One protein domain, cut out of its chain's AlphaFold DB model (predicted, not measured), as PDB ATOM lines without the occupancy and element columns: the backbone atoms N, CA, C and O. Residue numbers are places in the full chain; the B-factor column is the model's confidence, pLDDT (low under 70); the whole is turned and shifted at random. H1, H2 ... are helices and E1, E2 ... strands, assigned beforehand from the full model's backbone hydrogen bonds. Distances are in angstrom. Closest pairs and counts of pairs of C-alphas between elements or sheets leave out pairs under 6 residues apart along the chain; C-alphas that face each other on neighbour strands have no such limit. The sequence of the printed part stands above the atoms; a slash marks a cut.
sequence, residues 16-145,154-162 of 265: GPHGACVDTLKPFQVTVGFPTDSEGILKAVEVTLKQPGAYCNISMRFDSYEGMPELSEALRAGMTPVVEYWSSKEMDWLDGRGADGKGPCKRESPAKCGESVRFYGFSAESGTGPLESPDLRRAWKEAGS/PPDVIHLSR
ATOM      1  N   GLY A  16      43.389 121.942 152.422       93.94
ATOM      2  CA  GLY A  16      43.298 121.940 153.882       93.94
ATOM      3  C   GLY A  16      43.285 123.352 154.465       93.94
ATOM      4  O   GLY A  16      43.233 124.329 153.716       93.94
ATOM      5  N   PRO A  17      43.338 123.504 155.799       94.19
ATOM      6  CA  PRO A  17      43.479 124.818 156.414       94.19
ATOM      7  C   PRO A  17      44.752 125.502 155.909       94.19
ATOM      8  O   PRO A  17      45.843 124.950 156.059       94.19
ATOM      9  N   HIS A  18      44.611 126.691 155.316       95.62
ATOM     10  CA  HIS A  18      45.702 127.426 154.662       95.62
ATOM     11  C   HIS A  18      46.340 126.716 153.451       95.62
ATOM     12  O   HIS A  18      47.486 127.010 153.106       95.62
ATOM     13  N   GLY A  19      45.621 125.798 152.797       95.06
ATOM     14  CA  GLY A  19      46.052 125.194 151.536       95.06
ATOM     15  C   GLY A  19      46.265 126.243 150.436       95.06
ATOM     16  O   GLY A  19      45.550 127.241 150.359       95.06
ATOM     17  N   ALA A  20      47.262 126.017 149.582       95.38
ATOM     18  CA  ALA A  20      47.654 126.923 148.507       95.38
ATOM     19  C   ALA A  20      46.632 126.961 147.358       95.38
ATOM     20  O   ALA A  20      46.429 128.021 146.765       95.38
ATOM     21  N   CYS A  21      45.982 125.826 147.066       96.12
ATOM     22  CA  CYS A  21      44.916 125.746 146.063       96.12
ATOM     23  C   CYS A  21      43.527 125.878 146.688       96.12
ATOM     24  O   CYS A  21      42.674 126.586 146.157       96.12
ATOM     25  N   VAL A  22      43.294 125.214 147.822       97.12
ATOM     26  CA  VAL A  22      42.030 125.270 148.559       97.12
ATOM     27  C   VAL A  22      42.307 125.425 150.052       97.12
ATOM     28  O   VAL A  22      42.635 124.458 150.745       97.12
ATOM     29  N   ASP A  23      42.118 126.644 150.556       96.88
ATOM     30  CA  ASP A  23      42.065 126.963 151.981       96.88
ATOM     31  C   ASP A  23      40.672 126.629 152.529       96.88
ATOM     32  O   ASP A  23      39.710 127.367 152.305       96.88
ATOM     33  N   THR A  24      40.552 125.529 153.271       95.31
ATOM     34  CA  THR A  24      39.261 125.052 153.799       95.31
ATOM     35  C   THR A  24      38.687 125.931 154.917       95.31
ATOM     36  O   THR A  24      37.598 125.648 155.413       95.31
ATOM     37  N   LEU A  25      39.390 126.990 155.340       95.25
ATOM     38  CA  LEU A  25      38.845 128.022 156.233       95.25
ATOM     39  C   LEU A  25      38.026 129.081 155.482       95.25
ATOM     40  O   LEU A  25      37.409 129.947 156.107       95.25
ATOM     41  N   LYS A  26      38.016 129.024 154.149       96.19
ATOM     42  CA  LYS A  26      37.265 129.918 153.268       96.19
ATOM     43  C   LYS A  26      36.355 129.100 152.353       96.19
ATOM     44  O   LYS A  26      36.623 127.924 152.108       96.19
ATOM     45  N   PRO A  27      35.290 129.702 151.806       96.31
ATOM     46  CA  PRO A  27      34.468 129.015 150.825       96.31
ATOM     47  C   PRO A  27      35.239 128.672 149.547       96.31
ATOM     48  O   PRO A  27      36.156 129.387 149.140       96.31
ATOM     49  N   PHE A  28      34.834 127.589 148.899       96.94
ATOM     50  CA  PHE A  28      35.332 127.147 147.602       96.94
ATOM     51  C   PHE A  28      34.201 126.447 146.845       96.94
ATOM     52  O   PHE A  28      33.214 126.013 147.440       96.94
ATOM     53  N   GLN A  29      34.337 126.370 145.529       96.00
ATOM     54  CA  GLN A  29      33.387 125.726 144.639       96.00
ATOM     55  C   GLN A  29      33.760 124.260 144.442       96.00
ATOM     56  O   GLN A  29      34.935 123.926 144.272       96.00
ATOM     57  N   VAL A  30      32.736 123.412 144.430       96.06
ATOM     58  CA  VAL A  30      32.828 122.001 144.060       96.06
ATOM     59  C   VAL A  30      32.014 121.809 142.791       96.06
ATOM     60  O   VAL A  30      30.825 122.120 142.771       96.06
ATOM     61  N   THR A  31      32.645 121.287 141.749       95.62
ATOM     62  CA  THR A  31      31.978 120.912 140.499       95.62
ATOM     63  C   THR A  31      32.140 119.417 140.300       95.62
ATOM     64  O   THR A  31      33.260 118.914 140.377       95.62
ATOM     65  N   VAL A  32      31.032 118.717 140.051       94.81
ATOM     66  CA  VAL A  32      31.025 117.277 139.768       94.81
ATOM     67  C   VAL A  32      30.541 117.053 138.340       94.81
ATOM     68  O   VAL A  32      29.459 117.510 137.979       94.81
ATOM     69  N   GLY A  33      31.356 116.381 137.535       94.25
ATOM     70  CA  GLY A  33      31.071 116.008 136.157       94.25
ATOM     71  C   GLY A  33      30.798 114.513 136.023       94.25
ATOM     72  O   GLY A  33      31.444 113.688 136.673       94.25
ATOM     73  N   PHE A  34      29.858 114.178 135.142       94.69
ATOM     74  CA  PHE A  34      29.407 112.813 134.865       94.69
ATOM     75  C   PHE A  34      29.587 112.477 133.372       94.69
ATOM     76  O   PHE A  34      28.597 112.316 132.659       94.69
ATOM     77  N   PRO A  35      30.829 112.445 132.848       94.56
ATOM     78  CA  PRO A  35      31.066 112.174 131.433       94.56
ATOM     79  C   PRO A  35      30.594 110.769 131.048       94.56
ATOM     80  O   PRO A  35      30.943 109.788 131.710       94.56
ATOM     81  N   THR A  36      29.858 110.664 129.941       94.12
ATOM     82  CA  THR A  36      29.388 109.390 129.384       94.12
ATOM     83  C   THR A  36      30.117 109.022 128.092       94.12
ATOM     84  O   THR A  36      30.744 109.859 127.439       94.12
ATOM     85  N   ASP A  37      30.049 107.754 127.707       92.06
ATOM     86  CA  ASP A  37      30.376 107.300 126.359       92.06
ATOM     87  C   ASP A  37      29.211 107.520 125.374       92.06
ATOM     88  O   ASP A  37      28.231 108.206 125.677       92.06
ATOM     89  N   SER A  38      29.338 106.956 124.170       91.75
ATOM     90  CA  SER A  38      28.324 107.031 123.114       91.75
ATOM     91  C   SER A  38      27.031 106.281 123.436       91.75
ATOM     92  O   SER A  38      26.017 106.540 122.797       91.75
ATOM     93  N   GLU A  39      27.055 105.359 124.397       90.75
ATOM     94  CA  GLU A  39      25.895 104.579 124.838       90.75
ATOM     95  C   GLU A  39      25.207 105.230 126.050       90.75
ATOM     96  O   GLU A  39      24.202 104.731 126.558       90.75
ATOM     97  N   GLY A  40      25.721 106.375 126.515       89.94
ATOM     98  CA  GLY A  40      25.204 107.072 127.688       89.94
ATOM     99  C   GLY A  40      25.582 106.389 129.003       89.94
ATOM    100  O   GLY A  40      24.898 106.604 130.011       89.94
ATOM    101  N   ILE A  41      26.636 105.568 129.003       94.69
ATOM    102  CA  ILE A  41      27.209 104.945 130.199       94.69
ATOM    103  C   ILE A  41      28.336 105.829 130.728       94.69
ATOM    104  O   ILE A  41      29.166 106.325 129.967       94.69
ATOM    105  N   LEU A  42      28.365 106.055 132.040       95.31
ATOM    106  CA  LEU A  42      29.403 106.832 132.706       95.31
ATOM    107  C   LEU A  42      30.779 106.232 132.435       95.31
ATOM    108  O   LEU A  42      31.049 105.072 132.735       95.31
ATOM    109  N   LYS A  43      31.676 107.079 131.940       95.81
ATOM    110  CA  LYS A  43      33.105 106.786 131.849       95.81
ATOM    111  C   LYS A  43      33.840 107.145 133.126       95.81
ATOM    112  O   LYS A  43      34.916 106.612 133.369       95.81
ATOM    113  N   ALA A  44      33.321 108.113 133.877       95.38
ATOM    114  CA  ALA A  44      33.905 108.538 135.135       95.38
ATOM    115  C   ALA A  44      32.943 109.370 135.975       95.38
ATOM    116  O   ALA A  44      31.925 109.861 135.493       95.38
ATOM    117  N   VAL A  45      33.369 109.613 137.210       94.75
ATOM    118  CA  VAL A  45      32.964 110.771 138.004       94.75
ATOM    119  C   VAL A  45      34.179 111.680 138.152       94.75
ATOM    120  O   VAL A  45      35.241 111.235 138.587       94.75
ATOM    121  N   GLU A  46      34.038 112.949 137.791       95.06
ATOM    122  CA  GLU A  46      35.100 113.951 137.901       95.06
ATOM    123  C   GLU A  46      34.717 114.995 138.936       95.06
ATOM    124  O   GLU A  46      33.624 115.545 138.881       95.06
ATOM    125  N   VAL A  47      35.607 115.300 139.872       95.12
ATOM    126  CA  VAL A  47      35.390 116.349 140.871       95.12
ATOM    127  C   VAL A  47      36.479 117.390 140.711       95.12
ATOM    128  O   VAL A  47      37.660 117.056 140.731       95.12
ATOM    129  N   THR A  48      36.089 118.651 140.578       96.06
ATOM    130  CA  THR A  48      37.002 119.794 140.516       96.06
ATOM    131  C   THR A  48      36.695 120.764 141.644       96.06
ATOM    132  O   THR A  48      35.538 121.110 141.885       96.06
ATOM    133  N   LEU A  49      37.746 121.212 142.327       96.44
ATOM    134  CA  LEU A  49      37.693 122.197 143.396       96.44
ATOM    135  C   LEU A  49      38.368 123.487 142.943       96.44
ATOM    136  O   LEU A  49      39.503 123.476 142.456       96.44
ATOM    137  N   LYS A  50      37.671 124.605 143.139       96.69
ATOM    138  CA  LYS A  50      38.144 125.938 142.762       96.69
ATOM    139  C   LYS A  50      37.889 126.925 143.884       96.69
ATOM    140  O   LYS A  50      36.770 127.033 144.378       96.69
ATOM    141  N   GLN A  51      38.904 127.693 144.254       96.44
ATOM    142  CA  GLN A  51      38.773 128.757 145.241       96.44
ATOM    143  C   GLN A  51      39.128 130.107 144.606       96.44
ATOM    144  O   GLN A  51      40.183 130.232 143.985       96.44
ATOM    145  N   PRO A  52      38.281 131.144 144.720       92.44
ATOM    146  CA  PRO A  52      38.620 132.444 144.155       92.44
ATOM    147  C   PRO A  52      39.861 133.032 144.806       92.44
ATOM    148  O   PRO A  52      40.028 132.985 146.024       92.44
ATOM    149  N   GLY A  53      40.704 133.635 143.976       91.75
ATOM    150  CA  GLY A  53      41.979 134.190 144.411       91.75
ATOM    151  C   GLY A  53      43.082 133.146 144.591       91.75
ATOM    152  O   GLY A  53      44.234 133.544 144.728       91.75
ATOM    153  N   ALA A  54      42.776 131.844 144.539       94.00
ATOM    154  CA  ALA A  54      43.803 130.821 144.391       94.00
ATOM    155  C   ALA A  54      44.317 130.794 142.942       94.00
ATOM    156  O   ALA A  54      43.580 131.081 141.996       94.00
ATOM    157  N   TYR A  55      45.594 130.453 142.770       93.69
ATOM    158  CA  TYR A  55      46.240 130.377 141.454       93.69
ATOM    159  C   TYR A  55      46.016 129.029 140.751       93.69
ATOM    160  O   TYR A  55      46.356 128.884 139.578       93.69
ATOM    161  N   CYS A  56      45.474 128.041 141.464       95.12
ATOM    162  CA  CYS A  56      45.293 126.671 141.005       95.12
ATOM    163  C   CYS A  56      43.886 126.158 141.313       95.12
ATOM    164  O   CYS A  56      43.236 126.588 142.265       95.12
ATOM    165  N   ASN A  57      43.471 125.181 140.510       95.50
ATOM    166  CA  ASN A  57      42.343 124.301 140.783       95.50
ATOM    167  C   ASN A  57      42.902 122.891 140.970       95.50
ATOM    168  O   ASN A  57      43.928 122.556 140.374       95.50
ATOM    169  N   ILE A  58      42.216 122.072 141.754       95.31
ATOM    170  CA  ILE A  58      42.589 120.669 141.958       95.31
ATOM    171  C   ILE A  58      41.427 119.773 141.549       95.31
ATOM    172  O   ILE A  58      40.269 120.101 141.812       95.31
ATOM    173  N   SER A  59      41.736 118.657 140.893       94.19
ATOM    174  CA  SER A  59      40.735 117.752 140.333       94.19
ATOM    175  C   SER A  59      41.073 116.301 140.640       94.19
ATOM    176  O   SER A  59      42.240 115.925 140.681       94.19
ATOM    177  N   MET A  60      40.039 115.492 140.840       92.38
ATOM    178  CA  MET A  60      40.121 114.041 140.992       92.38
ATOM    179  C   MET A  60      39.152 113.383 140.014       92.38
ATOM    180  O   MET A  60      38.090 113.932 139.708       92.38
ATOM    181  N   ARG A  61      39.521 112.205 139.519       92.62
ATOM    182  CA  ARG A  61      38.744 111.457 138.533       92.62
ATOM    183  C   ARG A  61      38.645 110.001 138.964       92.62
ATOM    184  O   ARG A  61      39.652 109.374 139.270       92.62
ATOM    185  N   PHE A  62      37.427 109.477 138.956       91.44
ATOM    186  CA  PHE A  62      37.105 108.096 139.292       91.44
ATOM    187  C   PHE A  62      36.568 107.399 138.047       91.44
ATOM    188  O   PHE A  62      35.403 107.581 137.708       91.44
ATOM    189  N   ASP A  63      37.401 106.625 137.358       93.69
ATOM    190  CA  ASP A  63      37.042 105.937 136.108       93.69
ATOM    191  C   ASP A  63      37.252 104.419 136.143       93.69
ATOM    192  O   ASP A  63      36.896 103.717 135.202       93.69
ATOM    193  N   SER A  64      37.762 103.889 137.254       89.88
ATOM    194  CA  SER A  64      38.041 102.461 137.431       89.88
ATOM    195  C   SER A  64      36.985 101.721 138.260       89.88
ATOM    196  O   SER A  64      37.272 100.665 138.822       89.88
ATOM    197  N   TYR A  65      35.794 102.296 138.437       90.19
ATOM    198  CA  TYR A  65      34.726 101.658 139.205       90.19
ATOM    199  C   TYR A  65      33.955 100.685 138.312       90.19
ATOM    200  O   TYR A  65      33.354 101.091 137.324       90.19
ATOM    201  N   GLU A  66      33.944  99.402 138.669       93.69
ATOM    202  CA  GLU A  66      33.260  98.373 137.872       93.69
ATOM    203  C   GLU A  66      31.739  98.603 137.796       93.69
ATOM    204  O   GLU A  66      31.125  98.260 136.793       93.69
ATOM    205  N   GLY A  67      31.146  99.248 138.809       95.62
ATOM    206  CA  GLY A  67      29.707  99.531 138.882       95.62
ATOM    207  C   GLY A  67      29.254 100.815 138.171       95.62
ATOM    208  O   GLY A  67      28.268 101.435 138.585       95.62
ATOM    209  N   MET A  68      30.008 101.297 137.177       95.75
ATOM    210  CA  MET A  68      29.628 102.481 136.395       95.75
ATOM    211  C   MET A  68      28.315 102.303 135.613       95.75
ATOM    212  O   MET A  68      27.521 103.249 135.616       95.75
ATOM    213  N   PRO A  69      28.015 101.146 134.985       95.75
ATOM    214  CA  PRO A  69      26.730 100.934 134.312       95.75
ATOM    215  C   PRO A  69      25.524 101.091 135.248       95.75
ATOM    216  O   PRO A  69      24.593 101.834 134.936       95.75
ATOM    217  N   GLU A  70      25.571 100.484 136.434       97.19
ATOM    218  CA  GLU A  70      24.503 100.557 137.435       97.19
ATOM    219  C   GLU A  70      24.355 101.975 137.992       97.19
ATOM    220  O   GLU A  70      23.239 102.469 138.170       97.19
ATOM    221  N   LEU A  71      25.474 102.668 138.229       95.69
ATOM    222  CA  LEU A  71      25.452 104.071 138.642       95.69
ATOM    223  C   LEU A  71      24.838 104.969 137.555       95.69
ATOM    224  O   LEU A  71      24.075 105.881 137.873       95.69
ATOM    225  N   SER A  72      25.131 104.689 136.284       95.06
ATOM    226  CA  SER A  72      24.552 105.408 135.141       95.06
ATOM    227  C   SER A  72      23.038 105.253 135.106       95.06
ATOM    228  O   SER A  72      22.315 106.224 134.896       95.06
ATOM    229  N   GLU A  73      22.549 104.033 135.328       96.25
ATOM    230  CA  GLU A  73      21.119 103.744 135.358       96.25
ATOM    231  C   GLU A  73      20.423 104.430 136.536       96.25
ATOM    232  O   GLU A  73      19.390 105.073 136.346       96.25
ATOM    233  N   ALA A  74      21.030 104.391 137.724       95.81
ATOM    234  CA  ALA A  74      20.505 105.066 138.907       95.81
ATOM    235  C   ALA A  74      20.423 106.591 138.726       95.81
ATOM    236  O   ALA A  74      19.403 107.193 139.065       95.81
ATOM    237  N   LEU A  75      21.462 107.222 138.164       92.69
ATOM    238  CA  LEU A  75      21.446 108.659 137.874       92.69
ATOM    239  C   LEU A  75      20.390 109.008 136.821       92.69
ATOM    240  O   LEU A  75      19.656 109.979 137.001       92.69
ATOM    241  N   ARG A  76      20.260 108.195 135.763       91.06
ATOM    242  CA  ARG A  76      19.254 108.386 134.705       91.06
ATOM    243  C   ARG A  76      17.823 108.245 135.221       91.06
ATOM    244  O   ARG A  76      16.944 108.976 134.779       91.06
ATOM    245  N   ALA A  77      17.593 107.339 136.169       94.19
ATOM    246  CA  ALA A  77      16.302 107.172 136.832       94.19
ATOM    247  C   ALA A  77      15.939 108.349 137.761       94.19
ATOM    248  O   ALA A  77      14.794 108.458 138.201       94.19
ATOM    249  N   GLY A  78      16.897 109.234 138.045       90.00
ATOM    250  CA  GLY A  78      16.746 110.344 138.970       90.00
ATOM    251  C   GLY A  78      17.072 109.931 140.403       90.00
ATOM    252  O   GLY A  78      16.511 108.992 140.967       90.00
ATOM    253  N   MET A  79      17.971 110.687 141.030       91.06
ATOM    254  CA  MET A  79      18.362 110.498 142.425       91.06
ATOM    255  C   MET A  79      17.966 111.714 143.257       91.06
ATOM    256  O   MET A  79      17.988 112.850 142.791       91.06
ATOM    257  N   THR A  80      17.613 111.486 144.521       90.88
ATOM    258  CA  THR A  80      17.377 112.582 145.468       90.88
ATOM    259  C   THR A  80      18.706 113.005 146.094       90.88
ATOM    260  O   THR A  80      19.334 112.164 146.745       90.88
ATOM    261  N   PRO A  81      19.141 114.270 145.960       89.31
ATOM    262  CA  PRO A  81      20.332 114.741 146.649       89.31
ATOM    263  C   PRO A  81      20.091 114.778 148.162       89.31
ATOM    264  O   PRO A  81      19.019 115.155 148.640       89.31
ATOM    265  N   VAL A  82      21.108 114.377 148.922       90.94
ATOM    266  CA  VAL A  82      21.082 114.329 150.386       90.94
ATOM    267  C   VAL A  82      22.277 115.113 150.912       90.94
ATOM    268  O   VAL A  82      23.400 114.907 150.461       90.94
ATOM    269  N   VAL A  83      22.034 116.004 151.876       89.06
ATOM    270  CA  VAL A  83      23.080 116.764 152.573       89.06
ATOM    271  C   VAL A  83      22.966 116.459 154.060       89.06
ATOM    272  O   VAL A  83      21.918 116.683 154.664       89.06
ATOM    273  N   GLU A  84      24.041 115.947 154.653       91.44
ATOM    274  CA  GLU A  84      24.092 115.548 156.060       91.44
ATOM    275  C   GLU A  84      25.375 116.064 156.716       91.44
ATOM    276  O   GLU A  84      26.441 116.076 156.105       91.44
ATOM    277  N   TYR A  85      25.274 116.479 157.982       92.75
ATOM    278  CA  TYR A  85      26.416 116.912 158.786       92.75
ATOM    279  C   TYR A  85      26.394 116.230 160.152       92.75
ATOM    280  O   TYR A  85      25.499 116.448 160.973       92.75
ATOM    281  N   TRP A  86      27.396 115.391 160.389       92.19
ATOM    282  CA  TRP A  86      27.492 114.542 161.567       92.19
ATOM    283  C   TRP A  86      28.953 114.340 161.972       92.19
ATOM    284  O   TRP A  86      29.882 114.713 161.260       92.19
ATOM    285  N   SER A  87      29.153 113.768 163.155       90.88
ATOM    286  CA  SER A  87      30.471 113.429 163.687       90.88
ATOM    287  C   SER A  87      30.403 112.086 164.399       90.88
ATOM    288  O   SER A  87      29.393 111.782 165.035       90.88
ATOM    289  N   SER A  88      31.480 111.310 164.355       90.00
ATOM    290  CA  SER A  88      31.587 110.019 165.033       90.00
ATOM    291  C   SER A  88      33.006 109.805 165.530       90.00
ATOM    292  O   SER A  88      33.941 110.370 164.981       90.00
ATOM    293  N   LYS A  89      33.166 108.952 166.547       89.62
ATOM    294  CA  LYS A  89      34.482 108.485 167.011       89.62
ATOM    295  C   LYS A  89      35.187 107.566 166.002       89.62
ATOM    296  O   LYS A  89      36.308 107.152 166.256       89.62
ATOM    297  N   GLU A  90      34.525 107.251 164.894       88.19
ATOM    298  CA  GLU A  90      34.966 106.303 163.873       88.19
ATOM    299  C   GLU A  90      35.018 106.978 162.491       88.19
ATOM    300  O   GLU A  90      34.501 106.447 161.511       88.19
ATOM    301  N   MET A  91      35.607 108.177 162.408       87.88
ATOM    302  CA  MET A  91      35.826 108.899 161.141       87.88
ATOM    303  C   MET A  91      37.249 108.748 160.587       87.88
ATOM    304  O   MET A  91      37.531 109.256 159.509       87.88
ATOM    305  N   ASP A  92      38.103 107.941 161.232       87.50
ATOM    306  CA  ASP A  92      39.490 107.700 160.802       87.50
ATOM    307  C   ASP A  92      39.613 107.157 159.365       87.50
ATOM    308  O   ASP A  92      40.674 107.256 158.751       87.50
ATOM    309  N   TRP A  93      38.545 106.563 158.817       85.81
ATOM    310  CA  TRP A  93      38.515 106.143 157.416       85.81
ATOM    311  C   TRP A  93      38.594 107.339 156.459       85.81
ATOM    312  O   TRP A  93      39.190 107.195 155.399       85.81
ATOM    313  N   LEU A  94      38.026 108.493 156.823       87.75
ATOM    314  CA  LEU A  94      37.942 109.686 155.984       87.75
ATOM    315  C   LEU A  94      39.213 110.543 156.065       87.75
ATOM    316  O   LEU A  94      39.790 110.878 155.031       87.75
ATOM    317  N   ASP A  95      39.645 110.905 157.274       87.75
ATOM    318  CA  ASP A  95      40.719 111.885 157.513       87.75
ATOM    319  C   ASP A  95      41.823 111.387 158.466       87.75
ATOM    320  O   ASP A  95      42.803 112.096 158.735       87.75
ATOM    321  N   GLY A  96      41.694 110.154 158.957       89.38
ATOM    322  CA  GLY A  96      42.672 109.515 159.822       89.38
ATOM    323  C   GLY A  96      43.970 109.189 159.092       89.38
ATOM    324  O   GLY A  96      44.092 109.287 157.871       89.38
ATOM    325  N   ARG A  97      44.978 108.752 159.854       89.50
ATOM    326  CA  ARG A  97      46.338 108.484 159.350       89.50
ATOM    327  C   ARG A  97      46.402 107.559 158.135       89.50
ATOM    328  O   ARG A  97      47.341 107.699 157.357       89.50
ATOM    329  N   GLY A  98      45.438 106.655 157.968       87.25
ATOM    330  CA  GLY A  98      45.478 105.609 156.950       87.25
ATOM    331  C   GLY A  98      46.591 104.587 157.202       87.25
ATOM    332  O   GLY A  98      47.389 104.720 158.133       87.25
ATOM    333  N   ALA A  99      46.658 103.557 156.356       86.25
ATOM    334  CA  ALA A  99      47.701 102.532 156.443       86.25
ATOM    335  C   ALA A  99      49.100 103.083 156.103       86.25
ATOM    336  O   ALA A  99      50.108 102.534 156.536       86.25
ATOM    337  N   ASP A 100      49.152 104.187 155.352       86.44
ATOM    338  CA  ASP A 100      50.376 104.886 154.956       86.44
ATOM    339  C   ASP A 100      50.896 105.883 156.006       86.44
ATOM    340  O   ASP A 100      51.990 106.428 155.853       86.44
ATOM    341  N   GLY A 101      50.127 106.154 157.066       87.75
ATOM    342  CA  GLY A 101      50.489 107.112 158.111       87.75
ATOM    343  C   GLY A 101      50.440 108.586 157.685       87.75
ATOM    344  O   GLY A 101      50.849 109.459 158.466       87.75
ATOM    345  N   LYS A 102      49.958 108.893 156.474       86.12
ATOM    346  CA  LYS A 102      50.045 110.232 155.863       86.12
ATOM    347  C   LYS A 102      48.823 111.112 156.089       86.12
ATOM    348  O   LYS A 102      48.924 112.319 155.888       86.12
ATOM    349  N   GLY A 103      47.697 110.549 156.520       87.88
ATOM    350  CA  GLY A 103      46.496 111.342 156.771       87.88
ATOM    351  C   GLY A 103      46.687 112.387 157.883       87.88
ATOM    352  O   GLY A 103      47.529 112.211 158.778       87.88
ATOM    353  N   PRO A 104      45.941 113.502 157.837       87.38
ATOM    354  CA  PRO A 104      46.166 114.644 158.718       87.38
ATOM    355  C   PRO A 104      45.836 114.329 160.186       87.38
ATOM    356  O   PRO A 104      46.605 114.695 161.089       87.38
ATOM    357  N   CYS A 105      44.750 113.597 160.445       88.19
ATOM    358  CA  CYS A 105      44.229 113.383 161.791       88.19
ATOM    359  C   CYS A 105      44.896 112.175 162.463       88.19
ATOM    360  O   CYS A 105      44.821 111.038 162.007       88.19
ATOM    361  N   LYS A 106      45.597 112.419 163.581       89.00
ATOM    362  CA  LYS A 106      46.209 111.356 164.412       89.00
ATOM    363  C   LYS A 106      45.207 110.655 165.326       89.00
ATOM    364  O   LYS A 106      45.472 109.547 165.775       89.00
ATOM    365  N   ARG A 107      44.149 111.363 165.708       88.00
ATOM    366  CA  ARG A 107      43.147 110.902 166.662       88.00
ATOM    367  C   ARG A 107      41.838 111.603 166.361       88.00
ATOM    368  O   ARG A 107      41.826 112.830 166.261       88.00
ATOM    369  N   GLU A 108      40.773 110.823 166.344       87.12
ATOM    370  CA  GLU A 108      39.423 111.334 166.220       87.12
ATOM    371  C   GLU A 108      39.027 112.207 167.421       87.12
ATOM    372  O   GLU A 108      39.343 111.920 168.584       87.12
ATOM    373  N   SER A 109      38.331 113.304 167.145       89.44
ATOM    374  CA  SER A 109      37.874 114.231 168.173       89.44
ATOM    375  C   SER A 109      36.535 114.834 167.759       89.44
ATOM    376  O   SER A 109      36.484 116.011 167.388       89.44
ATOM    377  N   PRO A 110      35.423 114.096 167.936       89.81
ATOM    378  CA  PRO A 110      34.114 114.502 167.429       89.81
ATOM    379  C   PRO A 110      33.594 115.790 168.052       89.81
ATOM    380  O   PRO A 110      32.696 116.400 167.508       89.81
ATOM    381  N   ALA A 111      34.139 116.221 169.193       89.00
ATOM    382  CA  ALA A 111      33.801 117.498 169.811       89.00
ATOM    383  C   ALA A 111      34.447 118.713 169.111       89.00
ATOM    384  O   ALA A 111      34.047 119.839 169.383       89.00
ATOM    385  N   LYS A 112      35.445 118.511 168.236       89.19
ATOM    386  CA  LYS A 112      36.233 119.590 167.608       89.19
ATOM    387  C   LYS A 112      35.725 120.066 166.252       89.19
ATOM    388  O   LYS A 112      36.079 121.174 165.869       89.19
ATOM    389  N   CYS A 113      34.939 119.283 165.507       89.06
ATOM    390  CA  CYS A 113      34.319 119.825 164.283       89.06
ATOM    391  C   CYS A 113      33.410 121.026 164.641       89.06
ATOM    392  O   CYS A 113      32.966 121.153 165.789       89.06
ATOM    393  N   GLY A 114      33.157 121.907 163.676       90.25
ATOM    394  CA  GLY A 114      32.386 123.130 163.900       90.25
ATOM    395  C   GLY A 114      30.935 122.870 164.312       90.25
ATOM    396  O   GLY A 114      30.391 121.782 164.110       90.25
ATOM    397  N   GLU A 115      30.285 123.888 164.869       91.75
ATOM    398  CA  GLU A 115      28.866 123.802 165.238       91.75
ATOM    399  C   GLU A 115      27.951 123.710 164.012       91.75
ATOM    400  O   GLU A 115      26.881 123.109 164.099       91.75
ATOM    401  N   SER A 116      28.371 124.246 162.864       92.31
ATOM    402  CA  SER A 116      27.609 124.174 161.623       92.31
ATOM    403  C   SER A 116      28.474 124.171 160.367       92.31
ATOM    404  O   SER A 116      29.664 124.494 160.398       92.31
ATOM    405  N   VAL A 117      27.838 123.812 159.254       94.06
ATOM    406  CA  VAL A 117      28.354 123.924 157.890       94.06
ATOM    407  C   VAL A 117      27.321 124.629 157.015       94.06
ATOM    408  O   VAL A 117      26.116 124.574 157.282       94.06
ATOM    409  N   ARG A 118      27.796 125.309 155.971       93.31
ATOM    410  CA  ARG A 118      26.954 126.007 154.998       93.31
ATOM    411  C   ARG A 118      27.264 125.493 153.606       93.31
ATOM    412  O   ARG A 118      28.428 125.457 153.221       93.31
ATOM    413  N   PHE A 119      26.217 125.174 152.866       93.12
ATOM    414  CA  PHE A 119      26.279 124.862 151.447       93.12
ATOM    415  C   PHE A 119      25.387 125.844 150.700       93.12
ATOM    416  O   PHE A 119      24.309 126.173 151.190       93.12
ATOM    417  N   TYR A 120      25.836 126.333 149.552       92.81
ATOM    418  CA  TYR A 120      25.098 127.311 148.762       92.81
ATOM    419  C   TYR A 120      25.577 127.318 147.313       92.81
ATOM    420  O   TYR A 120      26.616 126.737 147.003       92.81
ATOM    421  N   GLY A 121      24.823 127.988 146.434       89.62
ATOM    422  CA  GLY A 121      25.155 128.075 145.007       89.62
ATOM    423  C   GLY A 121      24.942 126.754 144.262       89.62
ATOM    424  O   GLY A 121      25.715 126.417 143.366       89.62
ATOM    425  N   PHE A 122      23.927 125.984 144.662       90.38
ATOM    426  CA  PHE A 122      23.576 124.728 144.010       90.38
ATOM    427  C   PHE A 122      23.066 124.976 142.592       90.38
ATOM    428  O   PHE A 122      22.205 125.820 142.366       90.38
ATOM    429  N   SER A 123      23.583 124.202 141.648       89.69
ATOM    430  CA  SER A 123      23.148 124.200 140.255       89.69
ATOM    431  C   SER A 123      23.368 122.812 139.666       89.69
ATOM    432  O   SER A 123      24.253 122.071 140.102       89.69
ATOM    433  N   ALA A 124      22.531 122.455 138.699       86.94
ATOM    434  CA  ALA A 124      22.671 121.259 137.891       86.94
ATOM    435  C   ALA A 124      22.433 121.668 136.438       86.94
ATOM    436  O   ALA A 124      21.447 122.338 136.138       86.94
ATOM    437  N   GLU A 125      23.353 121.295 135.558       83.25
ATOM    438  CA  GLU A 125      23.307 121.640 134.140       83.25
ATOM    439  C   GLU A 125      23.522 120.363 133.319       83.25
ATOM    440  O   GLU A 125      24.381 119.537 133.644       83.25
ATOM    441  N   SER A 126      22.758 120.203 132.239       68.88
ATOM    442  CA  SER A 126      22.994 119.158 131.242       68.88
ATOM    443  C   SER A 126      24.153 119.595 130.341       68.88
ATOM    444  O   SER A 126      23.955 120.321 129.372       68.88
ATOM    445  N   GLY A 127      25.383 119.214 130.682       56.34
ATOM    446  CA  GLY A 127      26.568 119.585 129.907       56.34
ATOM    447  C   GLY A 127      26.888 118.592 128.785       56.34
ATOM    448  O   GLY A 127      27.124 117.419 129.056       56.34
ATOM    449  N   THR A 128      26.992 119.066 127.538       42.62
ATOM    450  CA  THR A 128      27.651 118.356 126.417       42.62
ATOM    451  C   THR A 128      29.054 118.910 126.096       42.62
ATOM    452  O   THR A 128      29.634 118.566 125.068       42.62
ATOM    453  N   GLY A 129      29.650 119.745 126.963       43.88
ATOM    454  CA  GLY A 129      30.960 120.372 126.721       43.88
ATOM    455  C   GLY A 129      31.670 120.907 127.980       43.88
ATOM    456  O   GLY A 129      31.109 120.821 129.071       43.88
ATOM    457  N   PRO A 130      32.918 121.418 127.850       44.88
ATOM    458  CA  PRO A 130      33.807 121.729 128.975       44.88
ATOM    459  C   PRO A 130      33.214 122.723 129.986       44.88
ATOM    460  O   PRO A 130      32.585 123.706 129.604       44.88
ATOM    461  N   LEU A 131      33.486 122.457 131.272       49.69
ATOM    462  CA  LEU A 131      32.949 123.069 132.502       49.69
ATOM    463  C   LEU A 131      33.248 124.577 132.695       49.69
ATOM    464  O   LEU A 131      33.785 124.985 133.725       49.69
ATOM    465  N   GLU A 132      32.897 125.434 131.743       51.59
ATOM    466  CA  GLU A 132      32.953 126.892 131.905       51.59
ATOM    467  C   GLU A 132      31.640 127.561 131.464       51.59
ATOM    468  O   GLU A 132      31.620 128.341 130.511       51.59
ATOM    469  N   SER A 133      30.534 127.312 132.180       54.03
ATOM    470  CA  SER A 133      29.308 128.089 131.955       54.03
ATOM    471  C   SER A 133      29.493 129.541 132.462       54.03
ATOM    472  O   SER A 133      29.996 129.777 133.572       54.03
ATOM    473  N   PRO A 134      29.163 130.570 131.656       55.78
ATOM    474  CA  PRO A 134      29.176 131.975 132.081       55.78
ATOM    475  C   PRO A 134      28.243 132.271 133.265       55.78
ATOM    476  O   PRO A 134      28.483 133.227 134.009       55.78
ATOM    477  N   ASP A 135      27.221 131.442 133.463       56.81
ATOM    478  CA  ASP A 135      26.199 131.613 134.494       56.81
ATOM    479  C   ASP A 135      26.748 131.320 135.895       56.81
ATOM    480  O   ASP A 135      26.542 132.113 136.821       56.81
ATOM    481  N   LEU A 136      27.606 130.301 136.031       55.12
ATOM    482  CA  LEU A 136      28.338 130.031 137.274       55.12
ATOM    483  C   LEU A 136      29.248 131.201 137.686       55.12
ATOM    484  O   LEU A 136      29.381 131.512 138.873       55.12
ATOM    485  N   ARG A 137      29.853 131.904 136.718       57.44
ATOM    486  CA  ARG A 137      30.682 133.093 136.999       57.44
ATOM    487  C   ARG A 137      29.855 134.276 137.505       57.44
ATOM    488  O   ARG A 137      30.379 135.074 138.287       57.44
ATOM    489  N   ARG A 138      28.600 134.414 137.066       58.00
ATOM    490  CA  ARG A 138      27.697 135.491 137.501       58.00
ATOM    491  C   ARG A 138      27.192 135.247 138.920       58.00
ATOM    492  O   ARG A 138      27.399 136.110 139.772       58.00
ATOM    493  N   ALA A 139      26.677 134.047 139.190       55.47
ATOM    494  CA  ALA A 139      26.210 133.648 140.519       55.47
ATOM    495  C   ALA A 139      27.306 133.819 141.591       55.47
ATOM    496  O   ALA A 139      27.045 134.266 142.708       55.47
ATOM    497  N   TRP A 140      28.568 133.550 141.234       52.19
ATOM    498  CA  TRP A 140      29.702 133.721 142.142       52.19
ATOM    499  C   TRP A 140      30.006 135.184 142.498       52.19
ATOM    500  O   TRP A 140      30.313 135.497 143.651       52.19
ATOM    501  N   LYS A 141      29.949 136.100 141.521       56.81
ATOM    502  CA  LYS A 141      30.189 137.531 141.777       56.81
ATOM    503  C   LYS A 141      29.131 138.115 142.708       56.81
ATOM    504  O   LYS A 141      29.456 138.969 143.526       56.81
ATOM    505  N   GLU A 142      27.901 137.630 142.598       57.19
ATOM    506  CA  GLU A 142      26.781 138.056 143.434       57.19
ATOM    507  C   GLU A 142      26.900 137.481 144.852       57.19
ATOM    508  O   GLU A 142      26.863 138.245 145.817       57.19
ATOM    509  N   ALA A 143      27.193 136.183 144.994       53.28
ATOM    510  CA  ALA A 143      27.399 135.547 146.299       53.28
ATOM    511  C   ALA A 143      28.645 136.067 147.050       53.28
ATOM    512  O   ALA A 143      28.668 136.110 148.278       53.28
ATOM    513  N   GLY A 144      29.693 136.487 146.334       49.22
ATOM    514  CA  GLY A 144      30.895 137.088 146.924       49.22
ATOM    515  C   GLY A 144      30.757 138.570 147.298       49.22
ATOM    516  O   GLY A 144      31.635 139.105 147.978       49.22
ATOM    517  N   SER A 145      29.685 139.242 146.863       47.28
ATOM    518  CA  SER A 145      29.471 140.689 147.019       47.28
ATOM    519  C   SER A 145      28.447 141.046 148.111       47.28
ATOM    520  O   SER A 145      27.908 142.158 148.108       47.28
ATOM    521  N   PRO A 154      19.787 134.233 152.085       47.97
ATOM    522  CA  PRO A 154      19.433 133.927 150.705       47.97
ATOM    523  C   PRO A 154      18.735 132.559 150.631       47.97
ATOM    524  O   PRO A 154      19.111 131.655 151.388       47.97
ATOM    525  N   PRO A 155      17.730 132.382 149.754       53.06
ATOM    526  CA  PRO A 155      16.938 131.151 149.670       53.06
ATOM    527  C   PRO A 155      17.765 129.893 149.341       53.06
ATOM    528  O   PRO A 155      17.311 128.785 149.613       53.06
ATOM    529  N   ASP A 156      18.997 130.054 148.851       68.62
ATOM    530  CA  ASP A 156      19.822 128.964 148.320       68.62
ATOM    531  C   ASP A 156      20.898 128.462 149.295       68.62
ATOM    532  O   ASP A 156      21.850 127.795 148.884       68.62
ATOM    533  N   VAL A 157      20.787 128.794 150.587       77.69
ATOM    534  CA  VAL A 157      21.756 128.380 151.613       77.69
ATOM    535  C   VAL A 157      21.191 127.257 152.480       77.69
ATOM    536  O   VAL A 157      20.292 127.459 153.296       77.69
ATOM    537  N   ILE A 158      21.797 126.075 152.390       82.25
ATOM    538  CA  ILE A 158      21.569 124.975 153.327       82.25
ATOM    539  C   ILE A 158      22.531 125.142 154.502       82.25
ATOM    540  O   ILE A 158      23.743 124.954 154.374       82.25
ATOM    541  N   HIS A 159      21.983 125.482 155.667       84.06
ATOM    542  CA  HIS A 159      22.720 125.538 156.925       84.06
ATOM    543  C   HIS A 159      22.418 124.293 157.763       84.06
ATOM    544  O   HIS A 159      21.295 124.118 158.242       84.06
ATOM    545  N   LEU A 160      23.423 123.447 157.985       84.56
ATOM    546  CA  LEU A 160      23.298 122.278 158.853       84.56
ATOM    547  C   LEU A 160      24.067 122.507 160.145       84.56
ATOM    548  O   LEU A 160      25.260 122.796 160.121       84.56
ATOM    549  N   SER A 161      23.390 122.331 161.273       83.75
ATOM    550  CA  SER A 161      24.028 122.299 162.588       83.75
ATOM    551  C   SER A 161      24.408 120.869 162.943       83.75
ATOM    552  O   SER A 161      23.708 119.926 162.567       83.75
ATOM    553  N   ARG A 162      25.498 120.690 163.693       82.38
ATOM    554  CA  ARG A 162      25.936 119.364 164.131       82.38
ATOM    555  C   ARG A 162      24.804 118.675 164.888       82.38
ATOM    556  O   ARG A 162      24.361 119.151 165.938       82.38
TER     557      ARG A 162
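AT A GLANCE: This is residues 16 to 145 and 154 to 162 of the 265 residues of the protein "Hypothetical protein" of Pyrodinium bahamense (UniProt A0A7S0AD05). There is little regular structure: long loops join a small antiparallel sheet, E1-E2-E3, a separate antiparallel ribbon, E4-E5, and three scattered helices. The 139 printed residues, mixed in class, 48 in named elements, run E1-E2-E3-H1-H2-E4-H3-E5. The whole is only just loose, close to compact, radius of gyration of the C-alphas 17.4 A, spanning 46 by 42 by 30 A.

IN THESE COORDINATES: Find C-alpha 29 at (33.387, 125.726, 144.639), where E1, residues 29 to 33, begins; E2 is residues 45 to 50, E3 57 to 62, H1 68 to 76, H2 92 to 95, E4 116 to 119, H3 134 to 143, 14.8 A from first to last C-alpha, and E5 158 to 161, which ends at C-alpha 161 at (24.028, 122.299, 162.588).

HOW THE PARTS SIT: E1, E2 and E3 form a meander, each the antiparallel neighbour of the one before: look for N 31 and O 48, 2.9 A, and N 47 and O 60, 2.8 A. Apart from these strands, E4 and E5 have N 117 and O 160 at 2.9 A. No helix is on the meander sheet.

THE WHOLE: Across the cut, C-alphas 145 and 154 are 12.7 A apart. The link H2 to E4 is long. pLDDT is under 70 at 126 to 145 and 154 to 156.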